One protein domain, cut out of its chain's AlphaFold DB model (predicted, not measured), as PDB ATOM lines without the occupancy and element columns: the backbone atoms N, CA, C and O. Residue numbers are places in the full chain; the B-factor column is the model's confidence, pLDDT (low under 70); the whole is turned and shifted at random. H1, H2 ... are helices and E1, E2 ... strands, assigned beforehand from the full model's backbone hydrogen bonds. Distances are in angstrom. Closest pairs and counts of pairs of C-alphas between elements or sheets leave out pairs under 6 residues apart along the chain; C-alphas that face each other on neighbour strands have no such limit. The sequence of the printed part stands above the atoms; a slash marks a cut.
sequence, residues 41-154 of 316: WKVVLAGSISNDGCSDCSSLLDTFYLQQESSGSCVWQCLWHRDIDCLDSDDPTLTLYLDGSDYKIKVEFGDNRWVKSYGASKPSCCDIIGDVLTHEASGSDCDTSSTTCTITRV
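Overview. This is residues 41 to 154 of the 316 residues of an uncharacterized protein of marine sediment metagenome (UniProt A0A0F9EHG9). The domain is a closed barrel of eight strands, E1 to E8, ringed in chain order, with one short helix, H1, near one end. Cys 54, before H1, and Ser 121, after E6, lie toward opposite ends of an elongated outline spanning 43 by 27 by 23 A. The printed part has 114 residues, with elements in the order E1 H1 E2 E3 E4 E5 E6 E7 E8; the ring is antiparallel and the class mostly strand. The whole is compact, with a radius of gyration of the C-alphas of 13.9 A.

Along the chain. E7, residues 129 to 137, is the longest strand, 23.3 A. E5, residues 102 to 109, and E6, residues 112 to 119, each measure 22.3 A; E4, residues 93 to 99, measures 17.3 A. E1, residues 41 to 46, begins at C-alpha (148.755, 6.222, 126.007). E2 is residues 63 to 68, E3 75 to 80, and H1 57 to 60. E8, residues 148 to 153, ends at C-alpha (152.378, 8.371, 127.716).

Arrangement. E2 to E8 form a meander, each strand the antiparallel neighbour of the one before. E8 and E1 close the ring at 163 degrees, with N 44 and O 150 2.8 A apart. On the other side of E1 is E2, with N 43 and O 64 at 2.8 A. The hairpin E5 and E6 has N 105 and O 116 at 2.9 A. E7 is staggered: residues 134 to 137 pair with E6, N 134 and O 115 at 2.9 A, and 129 to 133 with E8, N 133 and O 149 at 2.8 A. H1 is on the barrel; its closest C-alpha pair with E1 is Leu 60 and Leu 45, 6.6 A. H1 is too short for an O i to N i+4 pair; its 1 O i to N i+3 pair is within range.

Size, cuts and confidence. The farthest C-alphas, those of Cys 54 and Ser 121, are 43.3 A apart. The printed part has no cut. The link E3 to E4 is long, 12 residues. Mean pLDDT of the printed part is 81.5; residues 47 to 56, 59 to 60 and 79 to 90 are under 70.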
ATOM      1  N   TRP A  41     149.186   5.571 124.782       86.38
ATOM      2  CA  TRP A  41     148.755   6.222 126.007       86.38
ATOM      3  C   TRP A  41     148.258   5.203 127.011       86.38
ATOM      4  O   TRP A  41     147.515   4.291 126.674       86.38
ATOM      5  N   LYS A  42     148.610   5.421 128.271       85.25
ATOM      6  CA  LYS A  42     147.937   4.848 129.423       85.25
ATOM      7  C   LYS A  42     146.868   5.829 129.874       85.25
ATOM      8  O   LYS A  42     147.183   6.967 130.228       85.25
ATOM      9  N   VAL A  43     145.625   5.379 129.891       87.38
ATOM     10  CA  VAL A  43     144.480   6.119 130.416       87.38
ATOM     11  C   VAL A  43     143.987   5.398 131.656       87.38
ATOM     12  O   VAL A  43     143.702   4.211 131.607       87.38
ATOM     13  N   VAL A  44     143.898   6.100 132.779       86.62
ATOM     14  CA  VAL A  44     143.384   5.553 134.037       86.62
ATOM     15  C   VAL A  44     142.094   6.277 134.379       86.62
ATOM     16  O   VAL A  44     142.108   7.490 134.610       86.62
ATOM     17  N   LEU A  45     140.995   5.528 134.425       85.38
ATOM     18  CA  LEU A  45     139.701   5.986 134.914       85.38
ATOM     19  C   LEU A  45     139.475   5.404 136.315       85.38
ATOM     20  O   LEU A  45     139.546   4.197 136.521       85.38
ATOM     21  N   ALA A  46     139.236   6.260 137.308       82.81
ATOM     22  CA  ALA A  46     139.033   5.828 138.692       82.81
ATOM     23  C   ALA A  46     137.891   6.586 139.380       82.81
ATOM     24  O   ALA A  46     137.777   7.801 139.237       82.81
ATOM     25  N   GLY A  47     137.096   5.860 140.176       69.25
ATOM     26  CA  GLY A  47     136.003   6.380 141.005       69.25
ATOM     27  C   GLY A  47     134.705   6.670 140.245       69.25
ATOM     28  O   GLY A  47     134.516   7.775 139.775       69.25
ATOM     29  N   SER A  48     133.768   5.724 140.175       61.81
ATOM     30  CA  SER A  48     132.419   5.963 139.634       61.81
ATOM     31  C   SER A  48     131.353   5.515 140.627       61.81
ATOM     32  O   SER A  48     131.612   4.730 141.545       61.81
ATOM     33  N   ILE A  49     130.145   6.047 140.452       57.72
ATOM     34  CA  ILE A  49     128.957   5.669 141.214       57.72
ATOM     35  C   ILE A  49     127.889   5.295 140.182       57.72
ATOM     36  O   ILE A  49     127.580   6.079 139.289       57.72
ATOM     37  N   SER A  50     127.339   4.082 140.278       57.03
ATOM     38  CA  SER A  50     126.206   3.657 139.446       57.03
ATOM     39  C   SER A  50     125.000   4.579 139.690       57.03
ATOM     40  O   SER A  50     124.652   4.860 140.840       57.03
ATOM     41  N   ASN A  51     124.363   5.048 138.612       57.25
ATOM     42  CA  ASN A  51     123.203   5.947 138.683       57.25
ATOM     43  C   ASN A  51     121.922   5.257 139.150       57.25
ATOM     44  O   ASN A  51     121.030   5.893 139.714       57.25
ATOM     45  N   ASP A  52     121.814   3.960 138.890       59.19
ATOM     46  CA  ASP A  52     120.607   3.163 139.085       59.19
ATOM     47  C   ASP A  52     120.777   2.073 140.158       59.19
ATOM     48  O   ASP A  52     119.803   1.419 140.534       59.19
ATOM     49  N   GLY A  53     121.999   1.887 140.668       51.09
ATOM     50  CA  GLY A  53     122.371   0.827 141.604       51.09
ATOM     51  C   GLY A  53     122.337  -0.585 141.005       51.09
ATOM     52  O   GLY A  53     122.503  -1.548 141.754       51.09
ATOM     53  N   CYS A  54     122.106  -0.715 139.694       49.38
ATOM     54  CA  CYS A  54     121.890  -1.982 138.989       49.38
ATOM     55  C   CYS A  54     122.879  -2.204 137.836       49.38
ATOM     56  O   CYS A  54     123.150  -3.355 137.500       49.38
ATOM     57  N   SER A  55     123.409  -1.133 137.246       61.81
ATOM     58  CA  SER A  55     124.382  -1.191 136.155       61.81
ATOM     59  C   SER A  55     125.793  -1.428 136.693       61.81
ATOM     60  O   SER A  55     126.258  -0.719 137.592       61.81
ATOM     61  N   ASP A  56     126.474  -2.438 136.149       65.75
ATOM     62  CA  ASP A  56     127.870  -2.724 136.472       65.75
ATOM     63  C   ASP A  56     128.790  -1.755 135.719       65.75
ATOM     64  O   ASP A  56     129.227  -2.008 134.602       65.75
ATOM     65  N   CYS A  57     129.062  -0.613 136.346       71.06
ATOM     66  CA  CYS A  57     129.977   0.406 135.831       71.06
ATOM     67  C   CYS A  57     131.454   0.078 136.121       71.06
ATOM     68  O   CYS A  57     132.302   0.961 135.983       71.06
ATOM     69  N   SER A  58     131.781  -1.134 136.593       70.25
ATOM     70  CA  SER A  58     133.155  -1.493 136.970       70.25
ATOM     71  C   SER A  58     134.107  -1.538 135.778       70.25
ATOM     72  O   SER A  58     135.274  -1.198 135.944       70.25
ATOM     73  N   SER A  59     133.606  -1.839 134.577       66.88
ATOM     74  CA  SER A  59     134.385  -1.800 133.334       66.88
ATOM     75  C   SER A  59     134.886  -0.399 132.978       66.88
ATOM     76  O   SER A  59     135.903  -0.275 132.311       66.88
ATOM     77  N   LEU A  60     134.229   0.664 133.464       69.75
ATOM     78  CA  LEU A  60     134.707   2.044 133.314       69.75
ATOM     79  C   LEU A  60     135.882   2.365 134.243       69.75
ATOM     80  O   LEU A  60     136.529   3.390 134.055       69.75
ATOM     81  N   LEU A  61     136.125   1.559 135.280       74.75
ATOM     82  CA  LEU A  61     137.110   1.830 136.326       74.75
ATOM     83  C   LEU A  61     138.378   1.016 136.126       74.75
ATOM     84  O   LEU A  61     138.734   0.184 136.962       74.75
ATOM     85  N   ASP A  62     139.060   1.284 135.021       76.06
ATOM     86  CA  ASP A  62     140.241   0.527 134.652       76.06
ATOM     87  C   ASP A  62     141.373   1.393 134.087       76.06
ATOM     88  O   ASP A  62     141.292   2.619 133.934       76.06
ATOM     89  N   THR A  63     142.482   0.716 133.828       79.06
ATOM     90  CA  THR A  63     143.616   1.189 133.061       79.06
ATOM     91  C   THR A  63     143.496   0.683 131.630       79.06
ATOM     92  O   THR A  63     143.576  -0.514 131.372       79.06
ATOM     93  N   PHE A  64     143.402   1.615 130.694       79.81
ATOM     94  CA  PHE A  64     143.373   1.346 129.266       79.81
ATOM     95  C   PHE A  64     144.699   1.726 128.625       79.81
ATOM     96  O   PHE A  64     145.293   2.757 128.957       79.81
ATOM     97  N   TYR A  65     145.138   0.904 127.683       80.44
ATOM     98  CA  TYR A  65     146.303   1.167 126.856       80.44
ATOM     99  C   TYR A  65     145.808   1.437 125.437       80.44
ATOM    100  O   TYR A  65     145.248   0.563 124.783       80.44
ATOM    101  N   LEU A  66     145.953   2.681 124.992       84.75
ATOM    102  CA  LEU A  66     145.440   3.153 123.712       84.75
ATOM    103  C   LEU A  66     146.587   3.314 122.732       84.75
ATOM    104  O   LEU A  66     147.618   3.874 123.098       84.75
ATOM    105  N   GLN A  67     146.382   2.891 121.493       82.69
ATOM    106  CA  GLN A  67     147.364   2.927 120.419       82.69
ATOM    107  C   GLN A  67     146.906   3.859 119.302       82.69
ATOM    108  O   GLN A  67     145.717   3.945 119.011       82.69
ATOM    109  N   GLN A  68     147.848   4.553 118.664       84.94
ATOM    110  CA  GLN A  68     147.538   5.438 117.549       84.94
ATOM    111  C   GLN A  68     146.958   4.643 116.372       84.94
ATOM    112  O   GLN A  68     147.559   3.671 115.925       84.94
ATOM    113  N   GLU A  69     145.813   5.088 115.855       82.38
ATOM    114  CA  GLU A  69     145.078   4.382 114.794       82.38
ATOM    115  C   GLU A  69     145.885   4.290 113.487       82.38
ATOM    116  O   GLU A  69     145.862   3.286 112.783       82.38
ATOM    117  N   SER A  70     146.604   5.359 113.141       78.81
ATOM    118  CA  SER A  70     147.462   5.417 111.956       78.81
ATOM    119  C   SER A  70     148.478   6.553 112.062       78.81
ATOM    120  O   SER A  70     148.292   7.508 112.822       78.81
ATOM    121  N   SER A  71     149.555   6.471 111.276       77.44
ATOM    122  CA  SER A  71     150.559   7.538 111.214       77.44
ATOM    123  C   SER A  71     149.926   8.870 110.788       77.44
ATOM    124  O   SER A  71     149.156   8.930 109.827       77.44
ATOM    125  N   GLY A  72     150.229   9.946 111.515       80.69
ATOM    126  CA  GLY A  72     149.660  11.279 111.297       80.69
ATOM    127  C   GLY A  72     148.305  11.516 111.972       80.69
ATOM    128  O   GLY A  72     147.871  12.672 112.054       80.69
ATOM    129  N   SER A  73     147.640  10.463 112.466       88.31
ATOM    130  CA  SER A  73     146.368  10.576 113.185       88.31
ATOM    131  C   SER A  73     146.562  11.228 114.552       88.31
ATOM    132  O   SER A  73     147.565  11.037 115.221       88.31
ATOM    133  N   CYS A  74     145.581  11.987 115.021       93.69
ATOM    134  CA  CYS A  74     145.564  12.497 116.396       93.69
ATOM    135  C   CYS A  74     144.566  11.719 117.262       93.69
ATOM    136  O   CYS A  74     143.992  12.279 118.197       93.69
ATOM    137  N   VAL A  75     144.335  10.451 116.908       92.88
ATOM    138  CA  VAL A  75     143.392   9.534 117.551       92.88
ATOM    139  C   VAL A  75     144.132   8.271 117.977       92.88
ATOM    140  O   VAL A  75     144.884   7.681 117.198       92.88
ATOM    141  N   TRP A  76     143.884   7.861 119.216       90.38
ATOM    142  CA  TRP A  76     144.362   6.630 119.815       90.38
ATOM    143  C   TRP A  76     143.168   5.812 120.290       90.38
ATOM    144  O   TRP A  76     142.299   6.344 120.978       90.38
ATOM    145  N   GLN A  77     143.115   4.539 119.928       87.94
ATOM    146  CA  GLN A  77     142.008   3.634 120.233       87.94
ATOM    147  C   GLN A  77     142.515   2.471 121.082       87.94
ATOM    148  O   GLN A  77     143.696   2.119 121.023       87.94
ATOM    149  N   CYS A  78     141.640   1.890 121.895       80.31
ATOM    150  CA  CYS A  78     141.972   0.647 122.567       80.31
ATOM    151  C   CYS A  78     142.042  -0.475 121.531       80.31
ATOM    152  O   CYS A  78     141.072  -0.711 120.823       80.31
ATOM    153  N   LEU A  79     143.182  -1.159 121.451       63.53
ATOM    154  CA  LEU A  79     143.305  -2.399 120.676       63.53
ATOM    155  C   LEU A  79     143.457  -3.617 121.582       63.53
ATOM    156  O   LEU A  79     143.135  -4.730 121.182       63.53
ATOM    157  N   TRP A  80     143.946  -3.417 122.809       52.66
ATOM    158  CA  TRP A  80     144.198  -4.510 123.730       52.66
ATOM    159  C   TRP A  80     144.046  -4.082 125.184       52.66
ATOM    160  O   TRP A  80     144.586  -3.058 125.617       52.66
ATOM    161  N   HIS A  81     143.369  -4.920 125.959       48.97
ATOM    162  CA  HIS A  81     143.359  -4.879 127.410       48.97
ATOM    163  C   HIS A  81     143.782  -6.260 127.926       48.97
ATOM    164  O   HIS A  81     143.495  -7.294 127.322       48.97
ATOM    165  N   ARG A  82     144.552  -6.282 129.018       42.34
ATOM    166  CA  ARG A  82     145.052  -7.516 129.631       42.34
ATOM    167  C   ARG A  82     143.830  -8.316 130.104       42.34
ATOM    168  O   ARG A  82     143.281  -8.006 131.153       42.34
ATOM    169  N   ASP A  83     143.439  -9.314 129.311       39.50
ATOM    170  CA  ASP A  83     142.263 -10.189 129.468       39.50
ATOM    171  C   ASP A  83     140.925  -9.697 128.850       39.50
ATOM    172  O   ASP A  83     139.902 -10.357 129.047       39.50
ATOM    173  N   ILE A  84     140.907  -8.609 128.060       44.53
ATOM    174  CA  ILE A  84     139.715  -8.130 127.323       44.53
ATOM    175  C   ILE A  84     140.122  -7.667 125.912       44.53
ATOM    176  O   ILE A  84     140.955  -6.775 125.753       44.53
ATOM    177  N   ASP A  85     139.515  -8.249 124.875       47.06
ATOM    178  CA  ASP A  85     139.644  -7.715 123.519       47.06
ATOM    179  C   ASP A  85     138.779  -6.444 123.402       47.06
ATOM    180  O   ASP A  85     137.570  -6.490 123.643       47.06
ATOM    181  N   CYS A  86     139.387  -5.317 123.032       60.72
ATOM    182  CA  CYS A  86     138.669  -4.102 122.642       60.72
ATOM    183  C   CYS A  86     138.115  -4.322 121.221       60.72
ATOM    184  O   CYS A  86     138.853  -4.220 120.239       60.72
ATOM    185  N   LEU A  87     136.858  -4.775 121.121       47.03
ATOM    186  CA  LEU A  87     136.213  -5.207 119.868       47.03
ATOM    187  C   LEU A  87     134.934  -4.435 119.523       47.03
ATOM    188  O   LEU A  87     134.307  -4.755 118.509       47.03
ATOM    189  N   ASP A  88     134.537  -3.440 120.320       54.09
ATOM    190  CA  ASP A  88     133.212  -2.824 120.226       54.09
ATOM    191  C   ASP A  88     133.269  -1.294 120.077       54.09
ATOM    192  O   ASP A  88     134.224  -0.613 120.440       54.09
ATOM    193  N   SER A  89     132.196  -0.709 119.535       54.50
ATOM    194  CA  SER A  89     132.090   0.739 119.273       54.50
ATOM    195  C   SER A  89     132.145   1.633 120.519       54.50
ATOM    196  O   SER A  89     132.191   2.854 120.374       54.50
ATOM    197  N   ASP A  90     132.115   1.036 121.709       67.25
ATOM    198  CA  ASP A  90     132.098   1.724 123.002       67.25
ATOM    199  C   ASP A  90     133.469   1.715 123.700       67.25
ATOM    200  O   ASP A  90     133.588   2.180 124.838       67.25
ATOM    201  N   ASP A  91     134.508   1.236 123.014       81.38
ATOM    202  CA  ASP A  91     135.870   1.188 123.531       81.38
ATOM    203  C   ASP A  91     136.471   2.584 123.766       81.38
ATOM    204  O   ASP A  91     136.128   3.561 123.085       81.38
ATOM    205  N   PRO A  92     137.406   2.708 124.725       85.75
ATOM    206  CA  PRO A  92     137.996   3.991 125.030       85.75
ATOM    207  C   PRO A  92     138.813   4.518 123.856       85.75
ATOM    208  O   PRO A  92     139.672   3.831 123.297       85.75
ATOM    209  N   THR A  93     138.609   5.793 123.547       92.31
ATOM    210  CA  THR A  93     139.410   6.529 122.573       92.31
ATOM    211  C   THR A  93     139.982   7.784 123.208       92.31
ATOM    212  O   THR A  93     139.361   8.421 124.058       92.31
ATOM    213  N   LEU A  94     141.185   8.160 122.794       94.56
ATOM    214  CA  LEU A  94     141.821   9.418 123.143       94.56
ATOM    215  C   LEU A  94     142.048  10.200 121.860       94.56
ATOM    216  O   LEU A  94     142.584   9.678 120.891       94.56
ATOM    217  N   THR A  95     141.625  11.458 121.837       96.56
ATOM    218  CA  THR A  95     141.727  12.308 120.648       96.56
ATOM    219  C   THR A  95     142.302  13.662 121.018       96.56
ATOM    220  O   THR A  95     141.756  14.350 121.880       96.56
ATOM    221  N   LEU A  96     143.361  14.083 120.328       96.75
ATOM    222  CA  LEU A  96     143.811  15.472 120.307       96.75
ATOM    223  C   LEU A  96     143.153  16.176 119.114       96.75
ATOM    224  O   LEU A  96     143.214  15.697 117.986       96.75
ATOM    225  N   TYR A  97     142.501  17.308 119.355       97.12
ATOM    226  CA  TYR A  97     141.725  18.033 118.352       97.12
ATOM    227  C   TYR A  97     141.811  19.547 118.559       97.12
ATOM    228  O   TYR A  97     142.246  20.035 119.604       97.12
ATOM    229  N   LEU A  98     141.403  20.293 117.533       96.38
ATOM    230  CA  LEU A  98     141.276  21.746 117.582       96.38
ATOM    231  C   LEU A  98     139.795  22.116 117.702       96.38
ATOM    232  O   LEU A  98     138.991  21.727 116.855       96.38
ATOM    233  N   ASP A  99     139.444  22.878 118.732       96.19
ATOM    234  CA  ASP A  99     138.103  23.424 118.936       96.19
ATOM    235  C   ASP A  99     138.162  24.950 118.852       96.19
ATOM    236  O   ASP A  99     138.645  25.636 119.757       96.19
ATOM    237  N   GLY A 100     137.750  25.486 117.704       94.94
ATOM    238  CA  GLY A 100     137.985  26.886 117.368       94.94
ATOM    239  C   GLY A 100     139.482  27.178 117.245       94.94
ATOM    240  O   GLY A 100     140.121  26.743 116.290       94.94
ATOM    241  N   SER A 101     140.027  27.942 118.193       94.94
ATOM    242  CA  SER A 101     141.460  28.259 118.270       94.94
ATOM    243  C   SER A 101     142.215  27.463 119.330       94.94
ATOM    244  O   SER A 101     143.430  27.617 119.413       94.94
ATOM    245  N   ASP A 102     141.526  26.656 120.140       97.38
ATOM    246  CA  ASP A 102     142.130  25.993 121.291       97.38
ATOM    247  C   ASP A 102     142.402  24.514 121.013       97.38
ATOM    248  O   ASP A 102     141.533  23.772 120.549       97.38
ATOM    249  N   TYR A 103     143.609  24.071 121.347       96.88
ATOM    250  CA  TYR A 103     143.998  22.669 121.327       96.88
ATOM    251  C   TYR A 103     143.424  21.967 122.556       96.88
ATOM    252  O   TYR A 103     143.584  22.427 123.694       96.88
ATOM    253  N   LYS A 104     142.740  20.845 122.337       97.62
ATOM    254  CA  LYS A 104     142.097  20.051 123.385       97.62
ATOM    255  C   LYS A 104     142.394  18.577 123.194       97.62
ATOM    256  O   LYS A 104     142.432  18.095 122.068       97.62
ATOM    257  N   ILE A 105     142.567  17.865 124.299       97.25
ATOM    258  CA  ILE A 105     142.606  16.404 124.330       97.25
ATOM    259  C   ILE A 105     141.354  15.904 125.036       97.25
ATOM    260  O   ILE A 105     140.948  16.478 126.051       97.25
ATOM    261  N   LYS A 106     140.738  14.857 124.500       97.12
ATOM    262  CA  LYS A 106     139.597  14.186 125.118       97.12
ATOM    263  C   LYS A 106     139.841  12.695 125.240       97.12
ATOM    264  O   LYS A 106     140.537  12.129 124.403       97.12
ATOM    265  N   VAL A 107     139.237  12.101 126.259       95.06
ATOM    266  CA  VAL A 107     139.019  10.660 126.380       95.06
ATOM    267  C   VAL A 107     137.516  10.423 126.301       95.06
ATOM    268  O   VAL A 107     136.764  11.086 127.019       95.06
ATOM    269  N   GLU A 108     137.093   9.515 125.431       93.06
ATOM    270  CA  GLU A 108     135.702   9.084 125.262       93.06
ATOM    271  C   GLU A 108     135.594   7.584 125.545       93.06
ATOM    272  O   GLU A 108     136.454   6.832 125.101       93.06
ATOM    273  N   PHE A 109     134.565   7.167 126.284       87.50
ATOM    274  CA  PHE A 109     134.188   5.764 126.508       87.50
ATOM    275  C   PHE A 109     132.659   5.682 126.426       87.50
ATOM    276  O   PHE A 109     131.959   6.137 127.346       87.50
ATOM    277  N   GLY A 110     132.140   5.161 125.312       85.50
ATOM    278  CA  GLY A 110     130.733   5.328 124.936       85.50
ATOM    279  C   GLY A 110     130.316   6.806 125.001       85.50
ATOM    280  O   GLY A 110     130.976   7.681 124.440       85.50
ATOM    281  N   ASP A 111     129.263   7.105 125.763       88.00
ATOM    282  CA  ASP A 111     128.755   8.471 125.964       88.00
ATOM    283  C   ASP A 111     129.514   9.292 127.032       88.00
ATOM    284  O   ASP A 111     129.228  10.477 127.238       88.00
ATOM    285  N   ASN A 112     130.469   8.689 127.748       88.62
ATOM    286  CA  ASN A 112     131.235   9.374 128.790       88.62
ATOM    287  C   ASN A 112     132.422  10.117 128.186       88.62
ATOM    288  O   ASN A 112     133.137   9.572 127.344       88.62
ATOM    289  N   ARG A 113     132.672  11.347 128.651       94.62
ATOM    290  CA  ARG A 113     133.749  12.178 128.113       94.62
ATOM    291  C   ARG A 113     134.456  13.011 129.166       94.62
ATOM    292  O   ARG A 113     133.826  13.702 129.969       94.62
ATOM    293  N   TRP A 114     135.782  13.026 129.068       96.00
ATOM    294  CA  TRP A 114     136.670  13.891 129.838       96.00
ATOM    295  C   TRP A 114     137.560  14.687 128.889       96.00
ATOM    296  O   TRP A 114     138.000  14.164 127.868       96.00
ATOM    297  N   VAL A 115     137.830  15.951 129.212       97.31
ATOM    298  CA  VAL A 115     138.538  16.895 128.338       97.31
ATOM    299  C   VAL A 115     139.573  17.698 129.122       97.31
ATOM    300  O   VAL A 115     139.358  18.093 130.269       97.31
ATOM    301  N   LYS A 116     140.701  17.999 128.478       97.25
ATOM    302  CA  LYS A 116     141.657  19.017 128.918       97.25
ATOM    303  C   LYS A 116     141.955  19.972 127.766       97.25
ATOM    304  O   LYS A 116     142.162  19.547 126.633       97.25
ATOM    305  N   SER A 117     141.979  21.271 128.060       96.75
ATOM    306  CA  SER A 117     142.364  22.311 127.102       96.75
ATOM    307  C   SER A 117     143.784  22.797 127.372       96.75
ATOM    308  O   SER A 117     144.147  23.053 128.521       96.75
ATOM    309  N   TYR A 118     144.558  22.955 126.302       95.88
ATOM    310  CA  TYR A 118     145.901  23.539 126.301       95.88
ATOM    311  C   TYR A 118     145.908  24.989 125.778       95.88
ATOM    312  O   TYR A 118     146.960  25.621 125.701       95.88
ATOM    313  N   GLY A 119     144.730  25.540 125.457       96.81
ATOM    314  CA  GLY A 119     144.576  26.873 124.878       96.81
ATOM    315  C   GLY A 119     145.101  26.960 123.445       96.81
ATOM    316  O   GLY A 119     145.150  25.963 122.730       96.81
ATOM    317  N   ALA A 120     145.516  28.153 123.020       96.38
ATOM    318  CA  ALA A 120     145.881  28.440 121.630       96.38
ATOM    319  C   ALA A 120     147.262  27.918 121.182       96.38
ATOM    320  O   ALA A 120     147.671  28.150 120.043       96.38
ATOM    321  N   SER A 121     148.010  27.251 122.063       94.06
ATOM    322  CA  SER A 121     149.325  26.686 121.753       94.06
ATOM    323  C   SER A 121     149.237  25.171 121.649       94.06
ATOM    324  O   SER A 121     148.589  24.526 122.473       94.06
ATOM    325  N   LYS A 122     149.906  24.607 120.637       94.31
ATOM    326  CA  LYS A 122     150.024  23.156 120.491       94.31
ATOM    327  C   LYS A 122     150.652  22.564 121.757       94.31
ATOM    328  O   LYS A 122     151.660  23.102 122.221       94.31
ATOM    329  N   PRO A 123     150.096  21.480 122.320       93.50
ATOM    330  CA  PRO A 123     150.747  20.787 123.415       93.50
ATOM    331  C   PRO A 123     151.990  20.043 122.921       93.50
ATOM    332  O   PRO A 123     152.007  19.487 121.821       93.50
ATOM    333  N   SER A 124     153.008  19.972 123.777       91.44
ATOM    334  CA  SER A 124     154.092  19.005 123.613       91.44
ATOM    335  C   SER A 124     153.576  17.635 124.045       91.44
ATOM    336  O   SER A 124     153.572  17.302 125.230       91.44
ATOM    337  N   CYS A 125     153.063  16.856 123.093       89.56
ATOM    338  CA  CYS A 125     152.436  15.563 123.376       89.56
ATOM    339  C   CYS A 125     153.394  14.579 124.058       89.56
ATOM    340  O   CYS A 125     152.971  13.744 124.853       89.56
ATOM    341  N   CYS A 126     154.690  14.723 123.790       83.94
ATOM    342  CA  CYS A 126     155.753  13.947 124.407       83.94
ATOM    343  C   CYS A 126     156.008  14.281 125.876       83.94
ATOM    344  O   CYS A 126     156.556  13.446 126.590       83.94
ATOM    345  N   ASP A 127     155.592  15.456 126.343       84.81
ATOM    346  CA  ASP A 127     155.832  15.902 127.718       84.81
ATOM    347  C   ASP A 127     154.632  15.652 128.642       84.81
ATOM    348  O   ASP A 127     154.705  15.887 129.849       84.81
ATOM    349  N   ILE A 128     153.517  15.154 128.102       85.94
ATOM    350  CA  ILE A 128     152.312  14.859 128.878       85.94
ATOM    351  C   ILE A 128     152.547  13.593 129.715       85.94
ATOM    352  O   ILE A 128     152.555  12.459 129.220       85.94
ATOM    353  N   ILE A 129     152.705  13.795 131.021       84.12
ATOM    354  CA  ILE A 129     152.889  12.740 132.016       84.12
ATOM    355  C   ILE A 129     151.946  13.028 133.188       84.12
ATOM    356  O   ILE A 129     152.154  13.982 133.933       84.12
ATOM    357  N   GLY A 130     150.921  12.189 133.368       84.12
ATOM    358  CA  GLY A 130     149.987  12.292 134.493       84.12
ATOM    359  C   GLY A 130     148.969  13.428 134.382       84.12
ATOM    360  O   GLY A 130     148.537  13.962 135.402       84.12
ATOM    361  N   ASP A 131     148.587  13.816 133.166       92.94
ATOM    362  CA  ASP A 131     147.608  14.877 132.965       92.94
ATOM    363  C   ASP A 131     146.209  14.431 133.380       92.94
ATOM    364  O   ASP A 131     145.708  13.409 132.920       92.94
ATOM    365  N   VAL A 132     145.564  15.233 134.227       93.88
ATOM    366  CA  VAL A 132     144.196  14.987 134.687       93.88
ATOM    367  C   VAL A 132     143.214  15.739 133.793       93.88
ATOM    368  O   VAL A 132     143.320  16.958 133.626       93.88
ATOM    369  N   LEU A 133     142.258  15.012 133.218       95.50
ATOM    370  CA  LEU A 133     141.190  15.553 132.384       95.50
ATOM    371  C   LEU A 133     139.965  15.860 133.249       95.50
ATOM    372  O   LEU A 133     139.671  15.172 134.228       95.50
ATOM    373  N   THR A 134     139.247  16.916 132.881       95.50
ATOM    374  CA  THR A 134     138.015  17.324 133.565       95.50
ATOM    375  C   THR A 134     136.834  16.598 132.944       95.50
ATOM    376  O   THR A 134     136.745  16.512 131.722       95.50
ATOM    377  N   HIS A 135     135.926  16.086 133.771       93.50
ATOM    378  CA  HIS A 135     134.660  15.527 133.298       93.50
ATOM    379  C   HIS A 135     133.876  16.564 132.483       93.50
ATOM    380  O   HIS A 135     133.784  17.729 132.872       93.50
ATOM    381  N   GLU A 136     133.337  16.139 131.343       94.62
ATOM    382  CA  GLU A 136     132.511  16.975 130.472       94.62
ATOM    383  C   GLU A 136     131.106  16.390 130.280       94.62
ATOM    384  O   GLU A 136     130.131  17.143 130.262       94.62
ATOM    385  N   ALA A 137     130.984  15.065 130.152       91.94
ATOM    386  CA  ALA A 137     129.705  14.392 129.937       91.94
ATOM    387  C   ALA A 137     129.673  12.995 130.575       91.94
ATOM    388  O   ALA A 137     130.676  12.281 130.561       91.94
ATOM    389  N   SER A 138     128.507  12.618 131.109       87.00
ATOM    390  CA  SER A 138     128.193  11.261 131.579       87.00
ATOM    391  C   SER A 138     127.225  10.590 130.606       87.00
ATOM    392  O   SER A 138     126.349  11.264 130.054       87.00
ATOM    393  N   GLY A 139     127.343   9.272 130.450       81.19
ATOM    394  CA  GLY A 139     126.348   8.464 129.747       81.19
ATOM    395  C   GLY A 139     125.043   8.306 130.535       81.19
ATOM    396  O   GLY A 139     124.935   8.726 131.691       81.19
ATOM    397  N   SER A 140     124.035   7.686 129.914       79.38
ATOM    398  CA  SER A 140     122.744   7.429 130.574       79.38
ATOM    399  C   SER A 140     122.843   6.432 131.726       79.38
ATOM    400  O   SER A 140     122.113   6.560 132.710       79.38
ATOM    401  N   ASP A 141     123.759   5.470 131.615       75.69
ATOM    402  CA  ASP A 141     123.766   4.272 132.462       75.69
ATOM    403  C   ASP A 141     124.703   4.423 133.675       75.69
ATOM    404  O   ASP A 141     124.415   3.935 134.769       75.69
ATOM    405  N   CYS A 142     125.789   5.187 133.525       76.94
ATOM    406  CA  CYS A 142     126.798   5.407 134.561       76.94
ATOM    407  C   CYS A 142     127.078   6.905 134.737       76.94
ATOM    408  O   CYS A 142     127.431   7.579 133.769       76.94
ATOM    409  N   ASP A 143     126.969   7.434 135.966       82.62
ATOM    410  CA  ASP A 143     127.428   8.798 136.241       82.62
ATOM    411  C   ASP A 143     128.919   8.808 136.529       82.62
ATOM    412  O   ASP A 143     129.415   8.307 137.543       82.62
ATOM    413  N   THR A 144     129.623   9.444 135.607       84.62
ATOM    414  CA  THR A 144     131.064   9.605 135.632       84.62
ATOM    415  C   THR A 144     131.509  10.981 136.134       84.62
ATOM    416  O   THR A 144     132.700  11.300 136.084       84.62
ATOM    417  N   SER A 145     130.606  11.787 136.704       85.50
ATOM    418  CA  SER A 145     130.925  13.119 137.241       85.50
ATOM    419  C   SER A 145     131.950  13.104 138.385       85.50
ATOM    420  O   SER A 145     132.655  14.088 138.610       85.50
ATOM    421  N   SER A 146     132.057  11.978 139.097       83.19
ATOM    422  CA  SER A 146     133.032  11.762 140.175       83.19
ATOM    423  C   SER A 146     134.317  11.052 139.729       83.19
ATOM    424  O   SER A 146     135.253  10.946 140.524       83.19
ATOM    425  N   THR A 147     134.388  10.626 138.461       84.62
ATOM    426  CA  THR A 147     135.531   9.883 137.912       84.62
ATOM    427  C   THR A 147     136.696  10.800 137.623       84.62
ATOM    428  O   THR A 147     136.575  11.799 136.911       84.62
ATOM    429  N   THR A 148     137.864  10.405 138.111       87.94
ATOM    430  CA  THR A 148     139.134  10.990 137.704       87.94
ATOM    431  C   THR A 148     139.628  10.284 136.450       87.94
ATOM    432  O   THR A 148     139.782   9.063 136.464       87.94
ATOM    433  N   CYS A 149     139.913  11.048 135.397       91.06
ATOM    434  CA  CYS A 149     140.552  10.563 134.180       91.06
ATOM    435  C   CYS A 149     141.980  11.105 134.116       91.06
ATOM    436  O   CYS A 149     142.175  12.320 134.096       91.06
ATOM    437  N   THR A 150     142.972  10.216 134.113       92.19
ATOM    438  CA  THR A 150     144.388  10.585 133.998       92.19
ATOM    439  C   THR A 150     144.992   9.953 132.758       92.19
ATOM    440  O   THR A 150     144.839   8.753 132.551       92.19
ATOM    441  N   ILE A 151     145.721  10.735 131.964       92.00
ATOM    442  CA  ILE A 151     146.454  10.251 130.794       92.00
ATOM    443  C   ILE A 151     147.957  10.348 131.034       92.00
ATOM    444  O   ILE A 151     148.465  11.286 131.650       92.00
ATOM    445  N   THR A 152     148.698   9.349 130.583       87.19
ATOM    446  CA  THR A 152     150.159   9.303 130.674       87.19
ATOM    447  C   THR A 152     150.692   8.577 129.458       87.19
ATOM    448  O   THR A 152     150.189   7.510 129.123       87.19
ATOM    449  N   ARG A 153     151.701   9.122 128.781       81.50
ATOM    450  CA  ARG A 153     152.378   8.371 127.716       81.50
ATOM    451  C   ARG A 153     153.004   7.092 128.280       81.50
ATOM    452  O   ARG A 153     153.544   7.103 129.389       81.50
ATOM    453  N   VAL A 154     152.961   5.998 127.530       70.31
ATOM    454  CA  VAL A 154     153.581   4.729 127.947       70.31
ATOM    455  C   VAL A 154     155.085   4.763 127.630       70.31
ATOM    456  O   VAL A 154     155.497   4.230 126.614       70.31
TER     457      VAL A 154